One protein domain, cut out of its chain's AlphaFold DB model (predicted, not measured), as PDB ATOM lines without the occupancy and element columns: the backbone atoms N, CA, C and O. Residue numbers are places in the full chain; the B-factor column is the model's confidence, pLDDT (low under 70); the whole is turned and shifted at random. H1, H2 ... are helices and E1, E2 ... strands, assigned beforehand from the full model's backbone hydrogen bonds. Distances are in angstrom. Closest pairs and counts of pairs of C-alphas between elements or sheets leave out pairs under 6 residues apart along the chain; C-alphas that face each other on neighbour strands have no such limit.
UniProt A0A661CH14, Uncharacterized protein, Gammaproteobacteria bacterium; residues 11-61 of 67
ATOM      1  N   VAL A  11     391.988 429.941 299.111       82.94
ATOM      2  CA  VAL A  11     393.014 430.483 300.013       82.94
ATOM      3  C   VAL A  11     393.800 429.376 300.720       82.94
ATOM      4  O   VAL A  11     395.006 429.503 300.911       82.94
ATOM      5  N   ILE A  12     393.131 428.301 301.141       84.62
ATOM      6  CA  ILE A  12     393.780 427.178 301.829       84.62
ATOM      7  C   ILE A  12     394.572 426.348 300.824       84.62
ATOM      8  O   ILE A  12     395.709 425.986 301.116       84.62
ATOM      9  N   PHE A  13     393.998 426.097 299.645       86.38
ATOM     10  CA  PHE A  13     394.673 425.412 298.548       86.38
ATOM     11  C   PHE A  13     395.970 426.135 298.166       86.38
ATOM     12  O   PHE A  13     397.047 425.546 298.254       86.38
ATOM     13  N   LYS A  14     395.885 427.438 297.874       90.38
ATOM     14  CA  LYS A  14     397.037 428.281 297.542       90.38
ATOM     15  C   LYS A  14     398.088 428.257 298.644       90.38
ATOM     16  O   LYS A  14     399.240 427.948 298.378       90.38
ATOM     17  N   LYS A  15     397.700 428.475 299.906       88.44
ATOM     18  CA  LYS A  15     398.639 428.444 301.046       88.44
ATOM     19  C   LYS A  15     399.343 427.100 301.220       88.44
ATOM     20  O   LYS A  15     400.534 427.080 301.516       88.44
ATOM     21  N   ALA A  16     398.623 425.991 301.075       89.06
ATOM     22  CA  ALA A  16     399.214 424.666 301.212       89.06
ATOM     23  C   ALA A  16     400.219 424.409 300.083       89.06
ATOM     24  O   ALA A  16     401.380 424.110 300.345       89.06
ATOM     25  N   PHE A  17     399.798 424.608 298.837       92.44
ATOM     26  CA  PHE A  17     400.573 424.219 297.660       92.44
ATOM     27  C   PHE A  17     401.483 425.320 297.101       92.44
ATOM     28  O   PHE A  17     402.132 425.100 296.090       92.44
ATOM     29  N   SER A  18     401.609 426.465 297.776       94.12
ATOM     30  CA  SER A  18     402.689 427.431 297.506       94.12
ATOM     31  C   SER A  18     404.055 426.965 298.018       94.12
ATOM     32  O   SER A  18     405.069 427.590 297.728       94.12
ATOM     33  N   HIS A  19     404.104 425.896 298.817       95.25
ATOM     34  CA  HIS A  19     405.364 425.325 299.283       95.25
ATOM     35  C   HIS A  19     405.926 424.388 298.201       95.25
ATOM     36  O   HIS A  19     405.233 423.426 297.852       95.25
ATOM     37  N   PRO A  20     407.167 424.597 297.712       95.12
ATOM     38  CA  PRO A  20     407.770 423.785 296.651       95.12
ATOM     39  C   PRO A  20     407.692 422.274 296.888       95.12
ATOM     40  O   PRO A  20     407.346 421.515 295.985       95.12
ATOM     41  N   GLU A  21     407.932 421.818 298.120       94.94
ATOM     42  CA  GLU A  21     407.862 420.393 298.477       94.94
ATOM     43  C   GLU A  21     406.453 419.809 298.304       94.94
ATOM     44  O   GLU A  21     406.285 418.705 297.790       94.94
ATOM     45  N   LEU A  22     405.421 420.559 298.702       94.69
ATOM     46  CA  LEU A  22     404.034 420.110 298.589       94.69
ATOM     47  C   LEU A  22     403.545 420.175 297.142       94.69
ATOM     48  O   LEU A  22     402.821 419.285 296.700       94.69
ATOM     49  N   PHE A  23     403.956 421.198 296.396       95.19
ATOM     50  CA  PHE A  23     403.635 421.330 294.979       95.19
ATOM     51  C   PHE A  23     404.278 420.216 294.145       95.19
ATOM     52  O   PHE A  23     403.599 419.554 293.365       95.19
ATOM     53  N   THR A  24     405.573 419.960 294.339       95.69
ATOM     54  CA  THR A  24     406.306 418.906 293.619       95.69
ATOM     55  C   THR A  24     405.755 417.515 293.931       95.69
ATOM     56  O   THR A  24     405.605 416.710 293.015       95.69
ATOM     57  N   ALA A  25     405.380 417.242 295.188       95.44
ATOM     58  CA  ALA A  25     404.695 416.006 295.561       95.44
ATOM     59  C   ALA A  25     403.332 415.874 294.861       95.44
ATOM     60  O   ALA A  25     403.047 414.832 294.277       95.44
ATOM     61  N   LEU A  26     402.528 416.944 294.844       93.50
ATOM     62  CA  LEU A  26     401.237 416.963 294.153       93.50
ATOM     63  C   LEU A  26     401.393 416.657 292.659       93.50
ATOM     64  O   LEU A  26     400.703 415.792 292.128       93.50
ATOM     65  N   VAL A  27     402.312 417.342 291.976       94.25
ATOM     66  CA  VAL A  27     402.576 417.127 290.545       94.25
ATOM     67  C   VAL A  27     403.034 415.689 290.301       94.25
ATOM     68  O   VAL A  27     402.505 415.016 289.414       94.25
ATOM     69  N   LYS A  28     403.954 415.172 291.117       95.44
ATOM     70  CA  LYS A  28     404.416 413.789 291.001       95.44
ATOM     71  C   LYS A  28     403.274 412.784 291.142       95.44
ATOM     72  O   LYS A  28     403.179 411.874 290.324       95.44
ATOM     73  N   ASP A  29     402.404 412.960 292.128       95.38
ATOM     74  CA  ASP A  29     401.313 412.022 292.400       95.38
ATOM     75  C   ASP A  29     400.208 412.078 291.332       95.38
ATOM     76  O   ASP A  29     399.590 411.057 291.031       95.38
ATOM     77  N   PHE A  30     399.963 413.249 290.732       93.19
ATOM     78  CA  PHE A  30     398.878 413.442 289.761       93.19
ATOM     79  C   PHE A  30     399.285 413.176 288.309       93.19
ATOM     80  O   PHE A  30     398.489 412.630 287.547       93.19
ATOM     81  N   VAL A  31     400.492 413.580 287.906       94.06
ATOM     82  CA  VAL A  31     400.966 413.489 286.510       94.06
ATOM     83  C   VAL A  31     402.245 412.666 286.348       94.06
ATOM     84  O   VAL A  31     402.692 412.460 285.225       94.06
ATOM     85  N   GLY A  32     402.832 412.144 287.432       94.56
ATOM     86  CA  GLY A  32     404.024 411.287 287.366       94.56
ATOM     87  C   GLY A  32     405.327 412.036 287.070       94.56
ATOM     88  O   GLY A  32     406.361 411.406 286.855       94.56
ATOM     89  N   ILE A  33     405.295 413.371 287.054       92.25
ATOM     90  CA  ILE A  33     406.447 414.217 286.739       92.25
ATOM     91  C   ILE A  33     407.140 414.612 288.045       92.25
ATOM     92  O   ILE A  33     406.565 415.286 288.894       92.25
ATOM     93  N   GLN A  34     408.398 414.203 288.201       92.38
ATOM     94  CA  GLN A  34     409.291 414.784 289.205       92.38
ATOM     95  C   GLN A  34     409.673 416.180 288.709       92.38
ATOM     96  O   GLN A  34     410.048 416.255 287.550       92.38
ATOM     97  N   LEU A  35     409.601 417.233 289.525       92.19
ATOM     98  CA  LEU A  35     410.009 418.604 289.169       92.19
ATOM     99  C   LEU A  35     411.134 419.085 290.095       92.19
ATOM    100  O   LEU A  35     411.189 418.654 291.250       92.19
ATOM    101  N   GLU A  36     411.974 420.002 289.614       94.25
ATOM    102  CA  GLU A  36     412.913 420.773 290.438       94.25
ATOM    103  C   GLU A  36     412.591 422.266 290.313       94.25
ATOM    104  O   GLU A  36     412.775 422.862 289.255       94.25
ATOM    105  N   ILE A  37     412.082 422.864 291.394       94.81
ATOM    106  CA  ILE A  37     411.602 424.253 291.428       94.81
ATOM    107  C   ILE A  37     412.114 424.948 292.696       94.81
ATOM    108  O   ILE A  37     412.250 424.297 293.733       94.81
ATOM    109  N   ASP A  38     412.363 426.257 292.630       94.56
ATOM    110  CA  ASP A  38     412.729 427.061 293.812       94.56
ATOM    111  C   ASP A  38     411.515 427.678 294.499       94.56
ATOM    112  O   ASP A  38     411.476 427.814 295.722       94.56
ATOM    113  N   GLU A  39     410.526 428.074 293.702       95.38
ATOM    114  CA  GLU A  39     409.371 428.822 294.163       95.38
ATOM    115  C   GLU A  39     408.099 428.407 293.430       95.38
ATOM    116  O   GLU A  39     408.128 427.820 292.346       95.38
ATOM    117  N   VAL A  40     406.970 428.720 294.062       96.31
ATOM    118  CA  VAL A  40     405.640 428.608 293.475       96.31
ATOM    119  C   VAL A  40     405.001 429.990 293.546       96.31
ATOM    120  O   VAL A  40     404.746 430.522 294.628       96.31
ATOM    121  N   GLU A  41     404.743 430.582 292.387       94.94
ATOM    122  CA  GLU A  41     404.069 431.865 292.252       94.94
ATOM    123  C   GLU A  41     402.552 431.683 292.358       94.94
ATOM    124  O   GLU A  41     401.967 430.792 291.739       94.94
ATOM    125  N   ASN A  42     401.895 432.561 293.115       93.62
ATOM    126  CA  ASN A  42     400.437 432.588 293.199       93.62
ATOM    127  C   ASN A  42     399.857 433.593 292.213       93.62
ATOM    128  O   ASN A  42     400.423 434.666 292.011       93.62
ATOM    129  N   ASP A  43     398.676 433.283 291.682       92.12
ATOM    130  CA  ASP A  43     397.895 434.213 290.862       92.12
ATOM    131  C   ASP A  43     398.664 434.755 289.633       92.12
ATOM    132  O   ASP A  43     398.367 435.852 289.147       92.12
ATOM    133  N   LYS A  44     399.634 433.986 289.110       93.06
ATOM    134  CA  LYS A  44     400.474 434.368 287.968       93.06
ATOM    135  C   LYS A  44     399.604 434.669 286.756       93.06
ATOM    136  O   LYS A  44     398.798 433.844 286.326       93.06
ATOM    137  N   ALA A  45     399.819 435.838 286.172       93.31
ATOM    138  CA  ALA A  45     399.230 436.234 284.906       93.31
ATOM    139  C   ALA A  45     400.336 436.700 283.960       93.31
ATOM    140  O   ALA A  45     401.310 437.324 284.385       93.31
ATOM    141  N   PHE A  46     400.178 436.404 282.674       87.81
ATOM    142  CA  PHE A  46     401.105 436.865 281.647       87.81
ATOM    143  C   PHE A  46     400.714 438.260 281.163       87.81
ATOM    144  O   PHE A  46     399.554 438.510 280.822       87.81
ATOM    145  N   VAL A  47     401.694 439.164 281.134       86.62
ATOM    146  CA  VAL A  47     401.550 440.520 280.597       86.62
ATOM    147  C   VAL A  47     402.688 440.762 279.595       86.62
ATOM    148  O   VAL A  47     403.845 440.816 280.011       86.62
ATOM    149  N   PRO A  48     402.392 440.913 278.290       87.12
ATOM    150  CA  PRO A  48     401.061 440.865 277.680       87.12
ATOM    151  C   PRO A  48     400.423 439.459 277.752       87.12
ATOM    152  O   PRO A  48     401.139 438.474 277.946       87.12
ATOM    153  N   PRO A  49     399.088 439.343 277.601       87.38
ATOM    154  CA  PRO A  49     398.415 438.049 277.533       87.38
ATOM    155  C   PRO A  49     398.999 437.144 276.442       87.38
ATOM    156  O   PRO A  49     399.451 437.613 275.395       87.38
ATOM    157  N   VAL A  50     398.951 435.830 276.669       84.88
ATOM    158  CA  VAL A  50     399.386 434.843 275.674       84.88
ATOM    159  C   VAL A  50     398.303 434.723 274.597       84.88
ATOM    160  O   VAL A  50     397.255 434.109 274.800       84.88
ATOM    161  N   GLY A  51     398.544 435.347 273.441       85.31
ATOM    162  CA  GLY A  51     397.560 435.439 272.360       85.31
ATOM    163  C   GLY A  51     396.319 436.241 272.773       85.31
ATOM    164  O   GLY A  51     396.425 437.263 273.444       85.31
ATOM    165  N   ASN A  52     395.129 435.766 272.389       83.81
ATOM    166  CA  ASN A  52     393.849 436.404 272.739       83.81
ATOM    167  C   ASN A  52     393.263 435.905 274.077       83.81
ATOM    168  O   ASN A  52     392.089 436.149 274.357       83.81
ATOM    169  N   VAL A  53     394.040 435.174 274.886       83.94
ATOM    170  CA  VAL A  53     393.566 434.560 276.134       83.94
ATOM    171  C   VAL A  53     394.278 435.180 277.334       83.94
ATOM    172  O   VAL A  53     395.497 435.082 277.486       83.94
ATOM    173  N   ALA A  54     393.493 435.785 278.228       83.06
ATOM    174  CA  ALA A  54     393.958 436.273 279.524       83.06
ATOM    175  C   ALA A  54     394.172 435.091 280.481       83.06
ATOM    176  O   ALA A  54     393.318 434.766 281.304       83.06
ATOM    177  N   THR A  55     395.303 434.407 280.321       87.88
ATOM    178  CA  THR A  55     395.625 433.221 281.119       87.88
ATOM    179  C   THR A  55     396.101 433.634 282.507       87.88
ATOM    180  O   THR A  55     397.032 434.433 282.638       87.88
ATOM    181  N   LYS A  56     395.463 433.066 283.534       91.00
ATOM    182  CA  LYS A  56     395.810 433.251 284.940       91.00
ATOM    183  C   LYS A  56     395.884 431.893 285.633       91.00
ATOM    184  O   LYS A  56     394.990 431.070 285.456       91.00
ATOM    185  N   PHE A  57     396.929 431.691 286.423       91.75
ATOM    186  CA  PHE A  57     397.192 430.461 287.161       91.75
ATOM    187  C   PHE A  57     397.085 430.722 288.656       91.75
ATOM    188  O   PHE A  57     397.650 431.694 289.152       91.75
ATOM    189  N   ASP A  58     396.394 429.851 289.387       92.06
ATOM    190  CA  ASP A  58     396.356 429.944 290.849       92.06
ATOM    191  C   ASP A  58     397.715 429.638 291.474       92.06
ATOM    192  O   ASP A  58     398.100 430.310 292.427       92.06
ATOM    193  N   LEU A  59     398.427 428.662 290.907       93.88
ATOM    194  CA  LEU A  59     399.784 428.264 291.260       93.88
ATOM    195  C   LEU A  59     400.575 428.059 289.969       93.88
ATOM    196  O   LEU A  59     400.109 427.368 289.060       93.88
ATOM    197  N   PHE A  60     401.756 428.652 289.891       94.31
ATOM    198  CA  PHE A  60     402.665 428.549 288.760       94.31
ATOM    199  C   PHE A  60     404.074 428.256 289.271       94.31
ATOM    200  O   PHE A  60     404.520 428.868 290.234       94.31
ATOM    201  N   ALA A  61     404.768 427.322 288.635       94.69
ATOM    202  CA  ALA A  61     406.162 427.027 288.920       94.69
ATOM    203  C   ALA A  61     406.855 426.590 287.629       94.69
ATOM    204  O   ALA A  61     406.228 425.975 286.762       94.69
TER     205      ALA A  61
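This is residues 11 to 61 of the 67 residues of an uncharacterized protein of Gammaproteobacteria bacterium (UniProt A0A661CH14). Look first for a lone hairpin of two strands, E1 and E2, whose far loop sticks out at residues 48 to 53, while two helices, H1 and H2, form a corner toward its other end. H1 comes near the strands, and H2 stays off E2. The printed part has 51 residues, with two named helices and then two named strands in the order H1, H2, E1, E2; the sheet is E1 - E2, antiparallel, and the class is mixed, helices and strands. It is only just loose, close to compact, with a radius of gyration of the C-alphas of 12.2 A and spans of 32 by 24 by 19 A.

Find C-alpha 41 at (404.069, 431.865, 292.252); from there E1, residues 41 to 45, runs 9.8 A. E2, residues 56 to 60, runs 9.1 A to C-alpha 60 at (402.665, 428.549, 288.760). H2, residues 20 to 31, is the longest helix at 16.0 A. H1, residues 11 to 17, begins at C-alpha 11 at (393.014, 430.483, 300.013) and spans 10.1 A.

In the hairpin E1 and E2, the directions differ by 157 degrees; look for N 41 and O 60 at 2.8 A and N 57 and O 44 at 2.9 A, within hydrogen-bond range. The closest C-alphas of H1 and E2 are those of Lys 14 and Leu 59, 6.9 A apart. H1 and H2 are close but not clearly touching, the closest C-alphas being those of Phe 17 and Phe 23 at 5.0 A. Their lines are about perpendicular, at 85 degrees. H2 and E2 are apart. In H1 and H2 every O i to N i+4 pair is within hydrogen-bond range.

The two C-alphas farthest apart are those of Glu 21 and Asn 52, at 33.4 A. The printed part has no cut and no long link. The mean pLDDT of the printed part is 91.6, and no printed residue is under 70.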